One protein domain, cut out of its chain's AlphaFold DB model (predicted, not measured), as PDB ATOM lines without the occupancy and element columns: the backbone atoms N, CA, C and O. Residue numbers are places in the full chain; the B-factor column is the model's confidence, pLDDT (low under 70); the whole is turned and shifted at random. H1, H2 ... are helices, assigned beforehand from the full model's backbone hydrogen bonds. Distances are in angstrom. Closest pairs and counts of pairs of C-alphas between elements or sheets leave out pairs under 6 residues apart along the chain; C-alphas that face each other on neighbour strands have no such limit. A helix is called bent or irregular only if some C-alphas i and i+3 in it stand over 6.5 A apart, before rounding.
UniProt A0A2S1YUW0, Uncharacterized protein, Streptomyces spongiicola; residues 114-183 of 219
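This is residues 114 to 183 of the 219 residues of an uncharacterized protein of Streptomyces spongiicola (UniProt A0A2S1YUW0). The domain is a helical hairpin, H2 and H3 side by side and running opposite ways, with the single short turn of H1 packed beside it on H3. The centres of the three helices make a triangle, and much of the rest is loop: the long stretch of residues 127 to 142 leads from H1 to the beginning of H2, and further stretches with no named element make the two ends. The printed part has 70 residues, with three named helices in the order H1, H2, H3 and no named strand. The class is all helix, though under half of the residues, 30 of 70, are in named elements. The whole is compact, with a radius of gyration of the C-alphas of 11.6 A, and its outline is rounded, with spans of 30 by 24 by 21 A.

From the first printed residue, the first named element is H1, residues 123 to 126. H2, residues 143 to 155, is close to H1 but not clearly touching it; their closest C-alphas, those of Asp 123 and Ile 150, are 7.5 A apart. H3, residues 163 to 175, touches H1, and the closest C-alphas of the two are those of Asp 123 and Ser 166, at 6.7 A. H2 and H3 touch, with the C-alphas of Leu 149 and Pro 165 closest at 5.3 A. Their lines stand at a shallow tilt of 24 degrees, opposite ways, and the two form a helical hairpin. In H3 every O i to N i+4 pair is within hydrogen-bond range, in H2 7 of 9 are, and H1 is too short for such a pair.

H1 begins with C-alpha 123 at (79.428, 128.483, 104.267) and has four residues. H2 measures 17.7 A from its first C-alpha, at (64.068, 131.190, 107.609), to its last. It is irregular, but only just: C-alphas 147 and 150 are 6.9 A apart. H3 measures 18.2 A and ends with C-alpha 175 at (68.130, 137.747, 95.438).

The two C-alphas farthest apart are those of Ala 157 and Arg 182, at 32.8 A, while those of Gly 114 and Arg 183, the first and last printed residues, are 9.7 A apart. The printed part has no cut. The link from H1 to H2 is long, with 16 residues, and the link from H2 to H3 is short, with 7. The mean pLDDT of the printed part is 72.1, and 28 residues are under 70: residues 114 to 123, 131 to 140, 157 and 177 to 183.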
ATOM      1  N   GLY A 114      81.930 144.966 106.771       65.12
ATOM      2  CA  GLY A 114      82.929 144.190 106.035       65.12
ATOM      3  C   GLY A 114      83.586 143.124 106.900       65.12
ATOM      4  O   GLY A 114      84.067 143.421 107.994       65.12
ATOM      5  N   ARG A 115      83.611 141.892 106.386       69.75
ATOM      6  CA  ARG A 115      83.966 140.667 107.109       69.75
ATOM      7  C   ARG A 115      85.004 139.861 106.328       69.75
ATOM      8  O   ARG A 115      84.932 139.787 105.104       69.75
ATOM      9  N   PHE A 116      85.930 139.232 107.045       67.69
ATOM     10  CA  PHE A 116      86.743 138.131 106.525       67.69
ATOM     11  C   PHE A 116      86.118 136.801 106.982       67.69
ATOM     12  O   PHE A 116      85.560 136.753 108.083       67.69
ATOM     13  N   PRO A 117      86.130 135.741 106.156       65.19
ATOM     14  CA  PRO A 117      85.513 134.471 106.523       65.19
ATOM     15  C   PRO A 117      86.300 133.793 107.646       65.19
ATOM     16  O   PRO A 117      87.499 133.604 107.521       65.19
ATOM     17  N   GLY A 118      85.625 133.367 108.717       64.81
ATOM     18  CA  GLY A 118      86.285 132.646 109.816       64.81
ATOM     19  C   GLY A 118      86.727 131.220 109.456       64.81
ATOM     20  O   GLY A 118      87.607 130.669 110.104       64.81
ATOM     21  N   LEU A 119      86.141 130.624 108.411       65.94
ATOM     22  CA  LEU A 119      86.462 129.278 107.928       65.94
ATOM     23  C   LEU A 119      86.608 129.266 106.398       65.94
ATOM     24  O   LEU A 119      85.813 129.915 105.708       65.94
ATOM     25  N   PRO A 120      87.555 128.485 105.843       62.81
ATOM     26  CA  PRO A 120      87.730 128.377 104.402       62.81
ATOM     27  C   PRO A 120      86.570 127.578 103.782       62.81
ATOM     28  O   PRO A 120      86.434 126.368 103.967       62.81
ATOM     29  N   GLY A 121      85.704 128.249 103.021       67.69
ATOM     30  CA  GLY A 121      84.588 127.599 102.327       67.69
ATOM     31  C   GLY A 121      83.494 128.557 101.851       67.69
ATOM     32  O   GLY A 121      83.599 129.764 102.080       67.69
ATOM     33  N   PRO A 122      82.457 128.044 101.167       67.12
ATOM     34  CA  PRO A 122      81.241 128.804 100.871       67.12
ATOM     35  C   PRO A 122      80.512 129.210 102.163       67.12
ATOM     36  O   PRO A 122      80.349 130.400 102.422       67.12
ATOM     37  N   ASP A 123      80.194 128.250 103.033       69.75
ATOM     38  CA  ASP A 123      79.428 128.483 104.267       69.75
ATOM     39  C   ASP A 123      80.099 129.499 105.200       69.75
ATOM     40  O   ASP A 123      79.452 130.421 105.686       69.75
ATOM     41  N   GLY A 124      81.422 129.414 105.383       71.31
ATOM     42  CA  GLY A 124      82.180 130.359 106.215       71.31
ATOM     43  C   GLY A 124      82.136 131.815 105.726       71.31
ATOM     44  O   GLY A 124      82.391 132.732 106.517       71.31
ATOM     45  N   ARG A 125      81.791 132.036 104.447       75.12
ATOM     46  CA  ARG A 125      81.582 133.363 103.846       75.12
ATOM     47  C   ARG A 125      80.143 133.858 103.989       75.12
ATOM     48  O   ARG A 125      79.995 135.048 104.230       75.12
ATOM     49  N   ILE A 126      79.139 132.988 103.834       72.56
ATOM     50  CA  ILE A 126      77.728 133.388 103.650       72.56
ATOM     51  C   ILE A 126      76.822 133.055 104.846       72.56
ATOM     52  O   ILE A 126      75.940 133.843 105.168       72.56
ATOM     53  N   ALA A 127      77.034 131.919 105.520       70.75
ATOM     54  CA  ALA A 127      76.097 131.372 106.506       70.75
ATOM     55  C   ALA A 127      75.748 132.278 107.710       70.75
ATOM     56  O   ALA A 127      74.666 132.082 108.245       70.75
ATOM     57  N   PRO A 128      76.590 133.232 108.158       71.19
ATOM     58  CA  PRO A 128      76.199 134.140 109.242       71.19
ATOM     59  C   PRO A 128      75.186 135.216 108.838       71.19
ATOM     60  O   PRO A 128      74.410 135.628 109.684       71.19
ATOM     61  N   PHE A 129      75.167 135.651 107.569       73.38
ATOM     62  CA  PHE A 129      74.342 136.792 107.153       73.38
ATOM     63  C   PHE A 129      72.827 136.607 107.342       73.38
ATOM     64  O   PHE A 129      72.206 137.588 107.724       73.38
ATOM     65  N   PRO A 130      72.213 135.436 107.062       72.38
ATOM     66  CA  PRO A 130      70.775 135.223 107.259       72.38
ATOM     67  C   PRO A 130      70.389 134.738 108.672       72.38
ATOM     68  O   PRO A 130      69.272 134.239 108.837       72.38
ATOM     69  N   ASP A 131      71.296 134.794 109.652       66.94
ATOM     70  CA  ASP A 131      71.044 134.380 111.040       66.94
ATOM     71  C   ASP A 131      70.688 135.590 111.924       66.94
ATOM     72  O   ASP A 131      71.068 136.720 111.630       66.94
ATOM     73  N   GLU A 132      69.978 135.354 113.028       62.16
ATOM     74  CA  GLU A 132      69.559 136.422 113.959       62.16
ATOM     75  C   GLU A 132      70.757 137.089 114.660       62.16
ATOM     76  O   GLU A 132      70.725 138.286 114.944       62.16
ATOM     77  N   ASP A 133      71.837 136.331 114.871       62.22
ATOM     78  CA  ASP A 133      73.095 136.777 115.482       62.22
ATOM     79  C   ASP A 133      74.191 137.074 114.427       62.22
ATOM     80  O   ASP A 133      75.356 136.684 114.591       62.22
ATOM     81  N   ASP A 134      73.855 137.732 113.306       67.38
ATOM     82  CA  ASP A 134      74.862 138.044 112.279       67.38
ATOM     83  C   ASP A 134      76.011 138.927 112.809       67.38
ATOM     84  O   ASP A 134      75.848 139.919 113.524       67.38
ATOM     85  N   VAL A 135      77.220 138.614 112.340       63.53
ATOM     86  CA  VAL A 135      78.486 139.249 112.729       63.53
ATOM     87  C   VAL A 135      78.587 140.715 112.272       63.53
ATOM     88  O   VAL A 135      79.435 141.457 112.778       63.53
ATOM     89  N   LEU A 136      77.767 141.160 111.313       64.81
ATOM     90  CA  LEU A 136      77.659 142.567 110.914       64.81
ATOM     91  C   LEU A 136      76.544 143.320 111.658       64.81
ATOM     92  O   LEU A 136      76.528 144.549 111.579       64.81
ATOM     93  N   GLY A 137      75.666 142.629 112.394       62.75
ATOM     94  CA  GLY A 137      74.527 143.233 113.092       62.75
ATOM     95  C   GLY A 137      73.487 143.827 112.138       62.75
ATOM     96  O   GLY A 137      72.955 144.904 112.405       62.75
ATOM     97  N   ILE A 138      73.257 143.175 110.994       66.50
ATOM     98  CA  ILE A 138      72.204 143.547 110.041       66.50
ATOM     99  C   ILE A 138      70.875 142.883 110.445       66.50
ATOM    100  O   ILE A 138      70.889 141.729 110.858       66.50
ATOM    101  N   PRO A 139      69.716 143.552 110.298       66.38
ATOM    102  CA  PRO A 139      68.410 143.000 110.682       66.38
ATOM    103  C   PRO A 139      67.834 142.027 109.631       66.38
ATOM    104  O   PRO A 139      66.623 141.956 109.446       66.38
ATOM    105  N   TYR A 140      68.692 141.331 108.881       69.44
ATOM    106  CA  TYR A 140      68.289 140.442 107.794       69.44
ATOM    107  C   TYR A 140      68.319 138.987 108.268       69.44
ATOM    108  O   TYR A 140      69.365 138.477 108.650       69.44
ATOM    109  N   VAL A 141      67.168 138.320 108.214       74.50
ATOM    110  CA  VAL A 141      66.998 136.928 108.645       74.50
ATOM    111  C   VAL A 141      66.243 136.177 107.556       74.50
ATOM    112  O   VAL A 141      65.199 136.639 107.102       74.50
ATOM    113  N   SER A 142      66.739 135.004 107.156       75.81
ATOM    114  CA  SER A 142      66.054 134.144 106.182       75.81
ATOM    115  C   SER A 142      65.799 132.760 106.769       75.81
ATOM    116  O   SER A 142      66.715 131.968 106.999       75.81
ATOM    117  N   THR A 143      64.521 132.450 106.997       79.75
ATOM    118  CA  THR A 143      64.068 131.190 107.609       79.75
ATOM    119  C   THR A 143      64.428 129.966 106.768       79.75
ATOM    120  O   THR A 143      64.819 128.942 107.328       79.75
ATOM    121  N   ALA A 144      64.377 130.063 105.436       76.56
ATOM    122  CA  ALA A 144      64.796 128.989 104.531       76.56
ATOM    123  C   ALA A 144      66.310 128.721 104.617       76.56
ATOM    124  O   ALA A 144      66.747 127.570 104.720       76.56
ATOM    125  N   ALA A 145      67.124 129.782 104.650       76.94
ATOM    126  CA  ALA A 145      68.568 129.658 104.813       76.94
ATOM    127  C   ALA A 145      68.945 129.042 106.171       76.94
ATOM    128  O   ALA A 145      69.750 128.108 106.223       76.94
ATOM    129  N   ARG A 146      68.325 129.531 107.252       80.19
ATOM    130  CA  ARG A 146      68.598 129.129 108.637       80.19
ATOM    131  C   ARG A 146      68.141 127.705 108.955       80.19
ATOM    132  O   ARG A 146      68.909 126.939 109.531       80.19
ATOM    133  N   ASN A 147      66.923 127.333 108.558       82.31
ATOM    134  CA  ASN A 147      66.301 126.078 108.995       82.31
ATOM    135  C   ASN A 147      66.573 124.896 108.052       82.31
ATOM    136  O   ASN A 147      66.447 123.749 108.478       82.31
ATOM    137  N   GLN A 148      66.939 125.152 106.791       81.94
ATOM    138  CA  GLN A 148      67.153 124.107 105.782       81.94
ATOM    139  C   GLN A 148      68.584 124.145 105.230       81.94
ATOM    140  O   GLN A 148      69.373 123.243 105.505       81.94
ATOM    141  N   LEU A 149      68.960 125.208 104.513       80.25
ATOM    142  CA  LEU A 149      70.178 125.215 103.687       80.25
ATOM    143  C   LEU A 149      71.483 125.148 104.502       80.25
ATOM    144  O   LEU A 149      72.398 124.401 104.145       80.25
ATOM    145  N   ILE A 150      71.582 125.892 105.611       78.75
ATOM    146  CA  ILE A 150      72.765 125.866 106.488       78.75
ATOM    147  C   ILE A 150      72.890 124.512 107.221       78.75
ATOM    148  O   ILE A 150      73.977 123.923 107.167       78.75
ATOM    149  N   PRO A 151      71.836 123.963 107.865       82.69
ATOM    150  CA  PRO A 151      71.870 122.618 108.439       82.69
ATOM    151  C   PRO A 151      72.183 121.521 107.419       82.69
ATOM    152  O   PRO A 151      72.983 120.636 107.721       82.69
ATOM    153  N   GLU A 152      71.607 121.567 106.216       80.31
ATOM    154  CA  GLU A 152      71.883 120.576 105.173       80.31
ATOM    155  C   GLU A 152      73.336 120.607 104.711       80.31
ATOM    156  O   GLU A 152      73.966 119.549 104.674       80.31
ATOM    157  N   SER A 153      73.895 121.791 104.428       76.62
ATOM    158  CA  SER A 153      75.307 121.931 104.041       76.62
ATOM    159  C   SER A 153      76.238 121.351 105.114       76.62
ATOM    160  O   SER A 153      77.135 120.568 104.806       76.62
ATOM    161  N   ARG A 154      75.962 121.636 106.398       81.12
ATOM    162  CA  ARG A 154      76.735 121.110 107.542       81.12
ATOM    163  C   ARG A 154      76.569 119.602 107.773       81.12
ATOM    164  O   ARG A 154      77.439 119.001 108.397       81.12
ATOM    165  N   ARG A 155      75.483 118.983 107.296       82.44
ATOM    166  CA  ARG A 155      75.242 117.527 107.381       82.44
ATOM    167  C   ARG A 155      75.926 116.732 106.262       82.44
ATOM    168  O   ARG A 155      75.995 115.508 106.360       82.44
ATOM    169  N   LYS A 156      76.427 117.374 105.199       78.62
ATOM    170  CA  LYS A 156      77.183 116.686 104.139       78.62
ATOM    171  C   LYS A 156      78.639 116.489 104.569       78.62
ATOM    172  O   LYS A 156      79.391 117.449 104.694       78.62
ATOM    173  N   ALA A 157      79.040 115.231 104.761       69.00
ATOM    174  CA  ALA A 157      80.430 114.874 105.057       69.00
ATOM    175  C   ALA A 157      81.372 115.136 103.865       69.00
ATOM    176  O   ALA A 157      82.508 115.566 104.053       69.00
ATOM    177  N   ASP A 158      80.891 114.922 102.635       71.88
ATOM    178  CA  ASP A 158      81.603 115.298 101.412       71.88
ATOM    179  C   ASP A 158      81.292 116.750 101.010       71.88
ATOM    180  O   ASP A 158      80.138 117.176 100.915       71.88
ATOM    181  N   ARG A 159      82.353 117.503 100.713       70.38
ATOM    182  CA  ARG A 159      82.288 118.896 100.256       70.38
ATOM    183  C   ARG A 159      81.721 119.032  98.847       70.38
ATOM    184  O   ARG A 159      81.153 120.079  98.545       70.38
ATOM    185  N   SER A 160      81.825 117.998  98.017       75.19
ATOM    186  CA  SER A 160      81.221 117.963  96.680       75.19
ATOM    187  C   SER A 160      79.694 117.856  96.785       75.19
ATOM    188  O   SER A 160      78.970 118.588  96.113       75.19
ATOM    189  N   ALA A 161      79.188 117.052  97.727       76.50
ATOM    190  CA  ALA A 161      77.761 116.966  98.044       76.50
ATOM    191  C   ALA A 161      77.160 118.248  98.673       76.50
ATOM    192  O   ALA A 161      75.943 118.436  98.637       76.50
ATOM    193  N   ALA A 162      77.985 119.150  99.222       73.94
ATOM    194  CA  ALA A 162      77.549 120.444  99.763       73.94
ATOM    195  C   ALA A 162      77.340 121.540  98.690       73.94
ATOM    196  O   ALA A 162      76.809 122.609  98.997       73.94
ATOM    197  N   VAL A 163      77.725 121.295  97.427       77.81
ATOM    198  CA  VAL A 163      77.696 122.304  96.348       77.81
ATOM    199  C   VAL A 163      76.293 122.866  96.095       77.81
ATOM    200  O   VAL A 163      76.163 124.079  95.919       77.81
ATOM    201  N   LEU A 164      75.255 122.022  96.110       75.88
ATOM    202  CA  LEU A 164      73.870 122.441  95.854       75.88
ATOM    203  C   LEU A 164      73.272 123.251  97.029       75.88
ATOM    204  O   LEU A 164      72.847 124.379  96.770       75.88
ATOM    205  N   PRO A 165      73.333 122.813  98.308       73.44
ATOM    206  CA  PRO A 165      72.957 123.660  99.450       73.44
ATOM    207  C   PRO A 165      73.717 124.996  99.495       73.44
ATOM    208  O   PRO A 165      73.117 126.056  99.665       73.44
ATOM    209  N   SER A 166      75.032 124.975  99.242       74.38
ATOM    210  CA  SER A 166      75.858 126.186  99.127       74.38
ATOM    211  C   SER A 166      75.468 127.082  97.941       74.38
ATOM    212  O   SER A 166      75.737 128.283  97.964       74.38
ATOM    213  N   ALA A 167      74.898 126.536  96.861       79.06
ATOM    214  CA  ALA A 167      74.362 127.317  95.746       79.06
ATOM    215  C   ALA A 167      73.025 127.968  96.116       79.06
ATOM    216  O   ALA A 167      72.906 129.179  95.953       79.06
ATOM    217  N   GLY A 168      72.090 127.220  96.713       77.06
ATOM    218  CA  GLY A 168      70.823 127.766  97.215       77.06
ATOM    219  C   GLY A 168      71.033 128.888  98.238       77.06
ATOM    220  O   GLY A 168      70.439 129.954  98.114       77.06
ATOM    221  N   LEU A 169      71.966 128.706  99.179       77.25
ATOM    222  CA  LEU A 169      72.311 129.722 100.181       77.25
ATOM    223  C   LEU A 169      72.885 131.008  99.554       77.25
ATOM    224  O   LEU A 169      72.660 132.102 100.065       77.25
ATOM    225  N   ARG A 170      73.625 130.884  98.443       78.12
ATOM    226  CA  ARG A 170      74.106 132.039  97.667       78.12
ATOM    227  C   ARG A 170      72.992 132.698  96.857       78.12
ATOM    228  O   ARG A 170      73.048 133.912  96.728       78.12
ATOM    229  N   GLY A 171      72.031 131.927  96.343       76.94
ATOM    230  CA  GLY A 171      70.845 132.435  95.644       76.94
ATOM    231  C   GLY A 171      70.036 133.358  96.547       76.94
ATOM    232  O   GLY A 171      70.001 134.552  96.296       76.94
ATOM    233  N   VAL A 172      69.563 132.844  97.687       76.69
ATOM    234  CA  VAL A 172      68.797 133.615  98.690       76.69
ATOM    235  C   VAL A 172      69.477 134.947  99.048       76.69
ATOM    236  O   VAL A 172      68.856 136.000  99.002       76.69
ATOM    237  N   VAL A 173      70.784 134.939  99.340       74.06
ATOM    238  CA  VAL A 173      71.526 136.169  99.694       74.06
ATOM    239  C   VAL A 173      71.810 137.078  98.481       74.06
ATOM    240  O   VAL A 173      72.062 138.269  98.660       74.06
ATOM    241  N   ALA A 174      71.793 136.555  97.254       79.75
ATOM    242  CA  ALA A 174      71.925 137.352  96.034       79.75
ATOM    243  C   ALA A 174      70.596 138.004  95.621       79.75
ATOM    244  O   ALA A 174      70.617 139.166  95.219       79.75
ATOM    245  N   ASP A 175      69.481 137.284  95.764       75.88
ATOM    246  CA  ASP A 175      68.130 137.747  95.438       75.88
ATOM    247  C   ASP A 175      67.656 138.816  96.439       75.88
ATOM    248  O   ASP A 175      67.233 139.898  96.033       75.88
ATOM    249  N   ASP A 176      67.831 138.573  97.745       73.25
ATOM    250  CA  ASP A 176      67.454 139.525  98.806       73.25
ATOM    251  C   ASP A 176      68.456 140.695  98.952       73.25
ATOM    252  O   ASP A 176      68.168 141.709  99.591       73.25
ATOM    253  N   ALA A 177      69.660 140.552  98.381       68.56
ATOM    254  CA  ALA A 177      70.742 141.544  98.320       68.56
ATOM    255  C   ALA A 177      71.004 142.391  99.604       68.56
ATOM    256  O   ALA A 177      71.288 143.592  99.493       68.56
ATOM    257  N   PRO A 178      71.011 141.813 100.828       66.81
ATOM    258  CA  PRO A 178      71.038 142.571 102.088       66.81
ATOM    259  C   PRO A 178      72.335 143.368 102.302       66.81
ATOM    260  O   PRO A 178      72.354 144.375 103.012       66.81
ATOM    261  N   VAL A 179      73.439 142.938 101.680       66.94
ATOM    262  CA  VAL A 179      74.721 143.652 101.675       66.94
ATOM    263  C   VAL A 179      75.273 143.667 100.244       66.94
ATOM    264  O   VAL A 179      75.856 142.670  99.810       66.94
ATOM    265  N   PRO A 180      75.149 144.776  99.488       64.69
ATOM    266  CA  PRO A 180      75.593 144.818  98.098       64.69
ATOM    267  C   PRO A 180      77.124 144.640  98.003       64.69
ATOM    268  O   PRO A 180      77.872 145.442  98.584       64.69
ATOM    269  N   PRO A 181      77.631 143.628  97.269       63.06
ATOM    270  CA  PRO A 181      79.053 143.290  97.231       63.06
ATOM    271  C   PRO A 181      79.857 144.340  96.450       63.06
ATOM    272  O   PRO A 181      80.013 144.272  95.235       63.06
ATOM    273  N   ARG A 182      80.386 145.346  97.159       58.78
ATOM    274  CA  ARG A 182      81.042 146.515  96.539       58.78
ATOM    275  C   ARG A 182      82.464 146.249  96.036       58.78
ATOM    276  O   ARG A 182      82.787 146.655  94.925       58.78
ATOM    277  N   ARG A 183      83.339 145.657  96.860       57.84
ATOM    278  CA  ARG A 183      84.739 145.310  96.521       57.84
ATOM    279  C   ARG A 183      85.256 144.174  97.406       57.84
ATOM    280  O   ARG A 183      85.082 144.225  98.621       57.84
TER     281      ARG A 183